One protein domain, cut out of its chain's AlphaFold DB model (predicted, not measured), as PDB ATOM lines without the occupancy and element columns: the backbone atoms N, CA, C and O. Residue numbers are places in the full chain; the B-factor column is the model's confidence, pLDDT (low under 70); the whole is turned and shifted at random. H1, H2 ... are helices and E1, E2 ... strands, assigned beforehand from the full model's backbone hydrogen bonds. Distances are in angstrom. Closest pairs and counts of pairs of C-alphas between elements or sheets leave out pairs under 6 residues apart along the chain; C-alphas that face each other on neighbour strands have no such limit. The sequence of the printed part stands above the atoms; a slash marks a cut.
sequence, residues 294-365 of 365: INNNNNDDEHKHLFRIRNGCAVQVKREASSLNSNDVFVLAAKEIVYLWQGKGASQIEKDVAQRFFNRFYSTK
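This is residues 294 to 365 of the 365 residues of the protein "Gelsolin, cytoplasmic" of Trichinella nelsoni (UniProt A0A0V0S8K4). A strongly twisted sheet of four strands forms a slab, with one helix, H1, packed along one face and the long loop of residues 318 to 328 on the side away from H1. Residues 294 to 305, with no named element, extend past one end of the strands. The printed part has 72 residues, with E1, E2, E3, E4 and H1 along the chain; the sheet's order is E2 - E1 - E3 - E4, all antiparallel. The class is mixed, helices and strands, in two layers; the whole is compact, with a radius of gyration of the C-alphas of 11.9 A and spans of 35 by 28 by 17 A.

E1 is residues 306 to 310, beginning at C-alpha 306 (-13.670, -26.905, 17.310), and E2 is residues 313 to 317. E3, residues 329 to 334, is 16.2 A long; E4, residues 337 to 342, is 15.9 A. H1, residues 348 to 361, is 20.1 A long and ends at C-alpha 361 (-6.606, -30.333, 27.841).

Inner strands E1 and E3 are antiparallel at 164 degrees, with N 309 and O 329 2.7 A apart, within hydrogen-bond range. Hairpin E1 and E2 has N 308 and O 315 at 2.8 A; hairpin E3 and E4 has N 330 and O 341 at 2.8 A. H1 is on the sheet at a height of 8.1 A, over E3 and only just over E1, on which 3 of its C-alphas fall. It runs along the strands, at 20 degrees to E3 on the local plane. The closest C-alphas of E1 and H1, those of Arg 310 and Glu 350, are 6.0 A apart. In H1 every O i to N i+4 pair is within hydrogen-bond range. Edge strands E2 and E4 are apart.

The C-alphas farthest apart, those of Asn 299 and Gly 345, are 35.1 A apart. The printed part has no cut; the link E2 to E3 is long. Mean pLDDT of the printed part is 77.1, with residues 294 to 304 and 363 to 365 under 70.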
ATOM      1  N   ILE A 294     -11.802 -36.730  24.815       54.44
ATOM      2  CA  ILE A 294     -10.684 -35.781  24.722       54.44
ATOM      3  C   ILE A 294      -9.457 -36.484  25.328       54.44
ATOM      4  O   ILE A 294      -9.173 -36.304  26.508       54.44
ATOM      5  N   ASN A 295      -8.779 -37.349  24.569       47.94
ATOM      6  CA  ASN A 295      -7.540 -38.010  24.996       47.94
ATOM      7  C   ASN A 295      -6.397 -37.727  24.011       47.94
ATOM      8  O   ASN A 295      -6.593 -37.700  22.802       47.94
ATOM      9  N   ASN A 296      -5.181 -37.591  24.548       45.59
ATOM     10  CA  ASN A 296      -3.924 -37.351  23.823       45.59
ATOM     11  C   ASN A 296      -3.376 -38.585  23.074       45.59
ATOM     12  O   ASN A 296      -2.168 -38.677  22.863       45.59
ATOM     13  N   ASN A 297      -4.212 -39.557  22.702       39.97
ATOM     14  CA  ASN A 297      -3.726 -40.756  22.023       39.97
ATOM     15  C   ASN A 297      -3.890 -40.636  20.506       39.97
ATOM     16  O   ASN A 297      -4.953 -40.305  20.000       39.97
ATOM     17  N   ASN A 298      -2.785 -40.917  19.818       42.69
ATOM     18  CA  ASN A 298      -2.568 -40.790  18.382       42.69
ATOM     19  C   ASN A 298      -3.493 -41.696  17.548       42.69
ATOM     20  O   ASN A 298      -3.069 -42.762  17.103       42.69
ATOM     21  N   ASN A 299      -4.724 -41.262  17.284       44.34
ATOM     22  CA  ASN A 299      -5.507 -41.730  16.141       44.34
ATOM     23  C   ASN A 299      -5.874 -40.530  15.250       44.34
ATOM     24  O   ASN A 299      -6.421 -39.528  15.707       44.34
ATOM     25  N   ASP A 300      -5.580 -40.647  13.954       47.28
ATOM     26  CA  ASP A 300      -5.537 -39.567  12.945       47.28
ATOM     27  C   ASP A 300      -6.857 -38.785  12.698       47.28
ATOM     28  O   ASP A 300      -6.871 -37.767  11.990       47.28
ATOM     29  N   ASP A 301      -7.971 -39.204  13.308       49.75
ATOM     30  CA  ASP A 301      -9.272 -38.522  13.242       49.75
ATOM     31  C   ASP A 301      -9.724 -37.857  14.559       49.75
ATOM     32  O   ASP A 301     -10.673 -37.068  14.538       49.75
ATOM     33  N   GLU A 302      -9.013 -38.067  15.674       52.09
ATOM     34  CA  GLU A 302      -9.371 -37.544  17.010       52.09
ATOM     35  C   GLU A 302      -8.861 -36.109  17.278       52.09
ATOM     36  O   GLU A 302      -9.277 -35.452  18.228       52.09
ATOM     37  N   HIS A 303      -8.031 -35.537  16.397       51.38
ATOM     38  CA  HIS A 303      -7.418 -34.207  16.587       51.38
ATOM     39  C   HIS A 303      -8.097 -33.070  15.802       51.38
ATOM     40  O   HIS A 303      -7.418 -32.177  15.287       51.38
ATOM     41  N   LYS A 304      -9.427 -33.113  15.631       64.94
ATOM     42  CA  LYS A 304     -10.171 -32.178  14.752       64.94
ATOM     43  C   LYS A 304     -11.392 -31.552  15.434       64.94
ATOM     44  O   LYS A 304     -12.465 -31.466  14.836       64.94
ATOM     45  N   HIS A 305     -11.248 -31.100  16.676       78.25
ATOM     46  CA  HIS A 305     -12.345 -30.480  17.420       78.25
ATOM     47  C   HIS A 305     -12.289 -28.951  17.366       78.25
ATOM     48  O   HIS A 305     -11.232 -28.346  17.545       78.25
ATOM     49  N   LEU A 306     -13.451 -28.336  17.131       87.19
ATOM     50  CA  LEU A 306     -13.670 -26.905  17.310       87.19
ATOM     51  C   LEU A 306     -14.536 -26.709  18.554       87.19
ATOM     52  O   LEU A 306     -15.642 -27.247  18.633       87.19
ATOM     53  N   PHE A 307     -14.047 -25.926  19.505       89.38
ATOM     54  CA  PHE A 307     -14.789 -25.519  20.688       89.38
ATOM     55  C   PHE A 307     -15.118 -24.040  20.597       89.38
ATOM     56  O   PHE A 307     -14.258 -23.224  20.275       89.38
ATOM     57  N   ARG A 308     -16.364 -23.701  20.906       90.06
ATOM     58  CA  ARG A 308     -16.839 -22.337  21.098       90.06
ATOM     59  C   ARG A 308     -16.933 -22.067  22.589       90.06
ATOM     60  O   ARG A 308     -17.616 -22.797  23.302       90.06
ATOM     61  N   ILE A 309     -16.293 -21.006  23.043       88.00
ATOM     62  CA  ILE A 309     -16.258 -20.598  24.439       88.00
ATOM     63  C   ILE A 309     -17.134 -19.372  24.600       88.00
ATOM     64  O   ILE A 309     -16.854 -18.319  24.027       88.00
ATOM     65  N   ARG A 310     -18.211 -19.542  25.364       84.19
ATOM     66  CA  ARG A 310     -19.202 -18.501  25.618       84.19
ATOM     67  C   ARG A 310     -19.756 -18.635  27.023       84.19
ATOM     68  O   ARG A 310     -20.032 -19.751  27.463       84.19
ATOM     69  N   ASN A 311     -19.960 -17.506  27.700       74.56
ATOM     70  CA  ASN A 311     -20.541 -17.466  29.048       74.56
ATOM     71  C   ASN A 311     -19.835 -18.406  30.050       74.56
ATOM     72  O   ASN A 311     -20.484 -18.958  30.926       74.56
ATOM     73  N   GLY A 312     -18.530 -18.648  29.911       74.38
ATOM     74  CA  GLY A 312     -17.815 -19.555  30.816       74.38
ATOM     75  C   GLY A 312     -18.020 -21.057  30.573       74.38
ATOM     76  O   GLY A 312     -17.670 -21.856  31.436       74.38
ATOM     77  N   CYS A 313     -18.549 -21.444  29.412       82.75
ATOM     78  CA  CYS A 313     -18.607 -22.831  28.947       82.75
ATOM     79  C   CYS A 313     -17.833 -22.996  27.640       82.75
ATOM     80  O   CYS A 313     -17.995 -22.182  26.729       82.75
ATOM     81  N   ALA A 314     -17.087 -24.092  27.506       88.31
ATOM     82  CA  ALA A 314     -16.542 -24.555  26.234       88.31
ATOM     83  C   ALA A 314     -17.481 -25.598  25.616       88.31
ATOM     84  O   ALA A 314     -17.645 -26.687  26.154       88.31
ATOM     85  N   VAL A 315     -18.107 -25.285  24.485       88.06
ATOM     86  CA  VAL A 315     -19.053 -26.174  23.797       88.06
ATOM     87  C   VAL A 315     -18.462 -26.626  22.476       88.06
ATOM     88  O   VAL A 315     -18.057 -25.804  21.654       88.06
ATOM     89  N   GLN A 316     -18.439 -27.930  22.240       87.44
ATOM     90  CA  GLN A 316     -17.998 -28.476  20.965       87.44
ATOM     91  C   GLN A 316     -18.991 -28.105  19.848       87.44
ATOM     92  O   GLN A 316     -20.203 -28.285  19.975       87.44
ATOM     93  N   VAL A 317     -18.474 -27.593  18.733       87.50
ATOM     94  CA  VAL A 317     -19.251 -27.172  17.558       87.50
ATOM     95  C   VAL A 317     -18.724 -27.841  16.288       87.50
ATOM     96  O   VAL A 317     -17.659 -28.462  16.281       87.50
ATOM     97  N   LYS A 318     -19.482 -27.736  15.190       84.06
ATOM     98  CA  LYS A 318     -19.039 -28.244  13.886       84.06
ATOM     99  C   LYS A 318     -17.779 -27.508  13.439       84.06
ATOM    100  O   LYS A 318     -17.680 -26.294  13.586       84.06
ATOM    101  N   ARG A 319     -16.832 -28.234  12.846       83.75
ATOM    102  CA  ARG A 319     -15.562 -27.683  12.357       83.75
ATOM    103  C   ARG A 319     -15.731 -26.990  11.000       83.75
ATOM    104  O   ARG A 319     -15.173 -27.424   9.996       83.75
ATOM    105  N   GLU A 320     -16.510 -25.918  10.976       83.88
ATOM    106  CA  GLU A 320     -16.834 -25.147   9.774       83.88
ATOM    107  C   GLU A 320     -16.657 -23.651  10.055       83.88
ATOM    108  O   GLU A 320     -16.953 -23.183  11.154       83.88
ATOM    109  N   ALA A 321     -16.225 -22.875   9.056       84.38
ATOM    110  CA  ALA A 321     -16.058 -21.426   9.206       84.38
ATOM    111  C   ALA A 321     -17.373 -20.712   9.581       84.38
ATOM    112  O   ALA A 321     -17.355 -19.733  10.320       84.38
ATOM    113  N   SER A 322     -18.515 -21.252   9.139       84.12
ATOM    114  CA  SER A 322     -19.872 -20.801   9.485       84.12
ATOM    115  C   SER A 322     -20.191 -20.884  10.984       84.12
ATOM    116  O   SER A 322     -21.121 -20.227  11.446       84.12
ATOM    117  N   SER A 323     -19.440 -21.684  11.750       84.06
ATOM    118  CA  SER A 323     -19.624 -21.821  13.199       84.06
ATOM    119  C   SER A 323     -18.930 -20.714  13.998       84.06
ATOM    120  O   SER A 323     -19.235 -20.564  15.182       84.06
ATOM    121  N   LEU A 324     -18.018 -19.948  13.383       83.81
ATOM    122  CA  LEU A 324     -17.304 -18.850  14.040       83.81
ATOM    123  C   LEU A 324     -18.216 -17.638  14.258       83.81
ATOM    124  O   LEU A 324     -19.096 -17.335  13.454       83.81
ATOM    125  N   ASN A 325     -17.984 -16.913  15.352       84.94
ATOM    126  CA  ASN A 325     -18.734 -15.709  15.695       84.94
ATOM    127  C   ASN A 325     -17.825 -14.678  16.364       84.94
ATOM    128  O   ASN A 325     -17.206 -14.981  17.378       84.94
ATOM    129  N   SER A 326     -17.777 -13.449  15.840       85.88
ATOM    130  CA  SER A 326     -16.902 -12.370  16.331       85.88
ATOM    131  C   SER A 326     -17.117 -11.961  17.786       85.88
ATOM    132  O   SER A 326     -16.275 -11.236  18.306       85.88
ATOM    133  N   ASN A 327     -18.192 -12.392  18.440       81.94
ATOM    134  CA  ASN A 327     -18.478 -12.094  19.842       81.94
ATOM    135  C   ASN A 327     -17.925 -13.133  20.822       81.94
ATOM    136  O   ASN A 327     -17.955 -12.868  22.012       81.94
ATOM    137  N   ASP A 328     -17.428 -14.280  20.351       86.19
ATOM    138  CA  ASP A 328     -17.015 -15.384  21.223       86.19
ATOM    139  C   ASP A 328     -15.541 -15.773  20.986       86.19
ATOM    140  O   ASP A 328     -14.893 -15.324  20.035       86.19
ATOM    141  N   VAL A 329     -15.000 -16.634  21.851       89.38
ATOM    142  CA  VAL A 329     -13.661 -17.227  21.686       89.38
ATOM    143  C   VAL A 329     -13.799 -18.645  21.147       89.38
ATOM    144  O   VAL A 329     -14.733 -19.359  21.499       89.38
ATOM    145  N   PHE A 330     -12.882 -19.073  20.286       91.00
ATOM    146  CA  PHE A 330     -12.882 -20.418  19.724       91.00
ATOM    147  C   PHE A 330     -11.517 -21.079  19.877       91.00
ATOM    148  O   PHE A 330     -10.482 -20.438  19.707       91.00
ATOM    149  N   VAL A 331     -11.524 -22.378  20.166       89.88
ATOM    150  CA  VAL A 331     -10.326 -23.217  20.243       89.88
ATOM    151  C   VAL A 331     -10.435 -24.295  19.177       89.88
ATOM    152  O   VAL A 331     -11.355 -25.112  19.212       89.88
ATOM    153  N   LEU A 332      -9.518 -24.285  18.214       87.88
ATOM    154  CA  LEU A 332      -9.434 -25.274  17.144       87.88
ATOM    155  C   LEU A 332      -8.187 -26.128  17.354       87.88
ATOM    156  O   LEU A 332      -7.075 -25.659  17.124       87.88
ATOM    157  N   ALA A 333      -8.374 -27.387  17.737       82.19
ATOM    158  CA  ALA A 333      -7.297 -28.367  17.712       82.19
ATOM    159  C   ALA A 333      -7.141 -28.899  16.279       82.19
ATOM    160  O   ALA A 333      -8.111 -29.377  15.680       82.19
ATOM    161  N   ALA A 334      -5.941 -28.765  15.714       78.06
ATOM    162  CA  ALA A 334      -5.603 -29.200  14.367       78.06
ATOM    163  C   ALA A 334      -4.241 -29.910  14.363       78.06
ATOM    164  O   ALA A 334      -3.192 -29.272  14.252       78.06
ATOM    165  N   LYS A 335      -4.270 -31.248  14.415       72.62
ATOM    166  CA  LYS A 335      -3.063 -32.092  14.496       72.62
ATOM    167  C   LYS A 335      -2.168 -31.654  15.668       72.62
ATOM    168  O   LYS A 335      -2.580 -31.785  16.811       72.62
ATOM    169  N   GLU A 336      -0.991 -31.104  15.375       73.69
ATOM    170  CA  GLU A 336       0.027 -30.685  16.348       73.69
ATOM    171  C   GLU A 336      -0.148 -29.238  16.833       73.69
ATOM    172  O   GLU A 336       0.541 -28.807  17.755       73.69
ATOM    173  N   ILE A 337      -1.052 -28.466  16.218       79.62
ATOM    174  CA  ILE A 337      -1.253 -27.052  16.539       79.62
ATOM    175  C   ILE A 337      -2.666 -26.847  17.069       79.62
ATOM    176  O   ILE A 337      -3.654 -27.288  16.481       79.62
ATOM    177  N   VAL A 338      -2.768 -26.111  18.168       84.19
ATOM    178  CA  VAL A 338      -4.042 -25.622  18.687       84.19
ATOM    179  C   VAL A 338      -4.121 -24.125  18.429       84.19
ATOM    180  O   VAL A 338      -3.280 -23.354  18.888       84.19
ATOM    181  N   TYR A 339      -5.139 -23.709  17.689       86.81
ATOM    182  CA  TYR A 339      -5.403 -22.308  17.400       86.81
ATOM    183  C   TYR A 339      -6.403 -21.750  18.407       86.81
ATOM    184  O   TYR A 339      -7.493 -22.297  18.580       86.81
ATOM    185  N   LEU A 340      -6.053 -20.624  19.023       89.69
ATOM    186  CA  LEU A 340      -6.960 -19.821  19.833       89.69
ATOM    187  C   LEU A 340      -7.410 -18.609  19.015       89.69
ATOM    188  O   LEU A 340      -6.638 -17.681  18.783       89.69
ATOM    189  N   TRP A 341      -8.663 -18.614  18.577       90.25
ATOM    190  CA  TRP A 341      -9.263 -17.488  17.876       90.25
ATOM    191  C   TRP A 341     -10.065 -16.634  18.856       90.25
ATOM    192  O   TRP A 341     -10.985 -17.121  19.510       90.25
ATOM    193  N   GLN A 342      -9.720 -15.354  18.965       90.00
ATOM    194  CA  GLN A 342     -10.390 -14.410  19.855       90.00
ATOM    195  C   GLN A 342     -11.227 -13.438  19.026       90.00
ATOM    196  O   GLN A 342     -10.682 -12.587  18.322       90.00
ATOM    197  N   GLY A 343     -12.551 -13.560  19.113       86.12
ATOM    198  CA  GLY A 343     -13.464 -12.624  18.476       86.12
ATOM    199  C   GLY A 343     -13.279 -11.194  19.000       86.12
ATOM    200  O   GLY A 343     -12.947 -10.971  20.165       86.12
ATOM    201  N   LYS A 344     -13.519 -10.196  18.142       84.00
ATOM    202  CA  LYS A 344     -13.418  -8.769  18.498       84.00
ATOM    203  C   LYS A 344     -14.348  -8.366  19.655       84.00
ATOM    204  O   LYS A 344     -13.999  -7.479  20.425       84.00
ATOM    205  N   GLY A 345     -15.523  -8.985  19.747       77.69
ATOM    206  CA  GLY A 345     -16.524  -8.762  20.790       77.69
ATOM    207  C   GLY A 345     -16.408  -9.703  21.993       77.69
ATOM    208  O   GLY A 345     -17.232  -9.600  22.896       77.69
ATOM    209  N   ALA A 346     -15.414 -10.598  22.014       82.00
ATOM    210  CA  ALA A 346     -15.232 -11.545  23.106       82.00
ATOM    211  C   ALA A 346     -14.844 -10.851  24.414       82.00
ATOM    212  O   ALA A 346     -13.940 -10.005  24.456       82.00
ATOM    213  N   SER A 347     -15.500 -11.258  25.497       80.50
ATOM    214  CA  SER A 347     -15.249 -10.743  26.841       80.50
ATOM    215  C   SER A 347     -13.929 -11.263  27.419       80.50
ATOM    216  O   SER A 347     -13.412 -12.307  27.017       80.50
ATOM    217  N   GLN A 348     -13.382 -10.561  28.418       80.00
ATOM    218  CA  GLN A 348     -12.173 -11.025  29.110       80.00
ATOM    219  C   GLN A 348     -12.400 -12.368  29.824       80.00
ATOM    220  O   GLN A 348     -11.528 -13.228  29.795       80.00
ATOM    221  N   ILE A 349     -13.600 -12.589  30.370       79.75
ATOM    222  CA  ILE A 349     -13.980 -13.847  31.030       79.75
ATOM    223  C   ILE A 349     -13.858 -15.029  30.057       79.75
ATOM    224  O   ILE A 349     -13.322 -16.072  30.418       79.75
ATOM    225  N   GLU A 350     -14.324 -14.875  28.815       83.44
ATOM    226  CA  GLU A 350     -14.239 -15.936  27.802       83.44
ATOM    227  C   GLU A 350     -12.795 -16.228  27.395       83.44
ATOM    228  O   GLU A 350     -12.445 -17.388  27.188       83.44
ATOM    229  N   LYS A 351     -11.939 -15.203  27.341       86.00
ATOM    230  CA  LYS A 351     -10.502 -15.372  27.074       86.00
ATOM    231  C   LYS A 351      -9.798 -16.114  28.210       86.00
ATOM    232  O   LYS A 351      -9.036 -17.041  27.942       86.00
ATOM    233  N   ASP A 352     -10.095 -15.765  29.459       84.81
ATOM    234  CA  ASP A 352      -9.512 -16.420  30.636       84.81
ATOM    235  C   ASP A 352      -9.957 -17.889  30.732       84.81
ATOM    236  O   ASP A 352      -9.161 -18.783  31.031       84.81
ATOM    237  N   VAL A 353     -11.229 -18.166  30.431       84.12
ATOM    238  CA  VAL A 353     -11.767 -19.535  30.349       84.12
ATOM    239  C   VAL A 353     -11.110 -20.309  29.211       84.12
ATOM    240  O   VAL A 353     -10.748 -21.467  29.402       84.12
ATOM    241  N   ALA A 354     -10.880 -19.678  28.060       86.69
ATOM    242  CA  ALA A 354     -10.171 -20.307  26.952       86.69
ATOM    243  C   ALA A 354      -8.735 -20.684  27.295       86.69
ATOM    244  O   ALA A 354      -8.300 -21.781  26.946       86.69
ATOM    245  N   GLN A 355      -8.024 -19.827  28.027       85.19
ATOM    246  CA  GLN A 355      -6.676 -20.140  28.486       85.19
ATOM    247  C   GLN A 355      -6.672 -21.308  29.482       85.19
ATOM    248  O   GLN A 355      -5.837 -22.204  29.373       85.19
ATOM    249  N   ARG A 356      -7.616 -21.337  30.432       84.00
ATOM    250  CA  ARG A 356      -7.737 -22.446  31.394       84.00
ATOM    251  C   ARG A 356      -8.126 -23.758  30.718       84.00
ATOM    252  O   ARG A 356      -7.511 -24.784  30.992       84.00
ATOM    253  N   PHE A 357      -9.066 -23.713  29.776       84.25
ATOM    254  CA  PHE A 357      -9.429 -24.853  28.935       84.25
ATOM    255  C   PHE A 357      -8.219 -25.377  28.152       84.25
ATOM    256  O   PHE A 357      -7.934 -26.574  28.182       84.25
ATOM    257  N   PHE A 358      -7.466 -24.481  27.509       81.88
ATOM    258  CA  PHE A 358      -6.240 -24.842  26.806       81.88
ATOM    259  C   PHE A 358      -5.234 -25.519  27.744       81.88
ATOM    260  O   PHE A 358      -4.739 -26.601  27.439       81.88
ATOM    261  N   ASN A 359      -5.004 -24.948  28.927       82.19
ATOM    262  CA  ASN A 359      -4.074 -25.513  29.900       82.19
ATOM    263  C   ASN A 359      -4.523 -26.887  30.422       82.19
ATOM    264  O   ASN A 359      -3.689 -27.761  30.643       82.19
ATOM    265  N   ARG A 360      -5.833 -27.090  30.599       79.62
ATOM    266  CA  ARG A 360      -6.403 -28.337  31.123       79.62
ATOM    267  C   ARG A 360      -6.304 -29.506  30.140       79.62
ATOM    268  O   ARG A 360      -6.068 -30.625  30.583       79.62
ATOM    269  N   PHE A 361      -6.502 -29.261  28.843       76.81
ATOM    270  CA  PHE A 361      -6.606 -30.333  27.841       76.81
ATOM    271  C   PHE A 361      -5.427 -30.414  26.867       76.81
ATOM    272  O   PHE A 361      -5.197 -31.477  26.300       76.81
ATOM    273  N   TYR A 362      -4.685 -29.323  26.669       73.69
ATOM    274  CA  TYR A 362      -3.676 -29.214  25.610       73.69
ATOM    275  C   TYR A 362      -2.296 -28.748  26.088       73.69
ATOM    276  O   TYR A 362      -1.343 -28.832  25.313       73.69
ATOM    277  N   SER A 363      -2.139 -28.283  27.336       65.19
ATOM    278  CA  SER A 363      -0.796 -28.045  27.877       65.19
ATOM    279  C   SER A 363      -0.088 -29.379  28.062       65.19
ATOM    280  O   SER A 363      -0.555 -30.258  28.789       65.19
ATOM    281  N   THR A 364       1.061 -29.517  27.415       49.50
ATOM    282  CA  THR A 364       2.011 -30.603  27.650       49.50
ATOM    283  C   THR A 364       2.436 -30.577  29.124       49.50
ATOM    284  O   THR A 364       2.696 -29.501  29.669       49.50
ATOM    285  N   LYS A 365       2.453 -31.742  29.779       40.28
ATOM    286  CA  LYS A 365       3.205 -31.954  31.022       40.28
ATOM    287  C   LYS A 365       4.616 -32.398  30.688       40.28
ATOM    288  O   LYS A 365       4.743 -33.165  29.706       40.28
TER     289      LYS A 365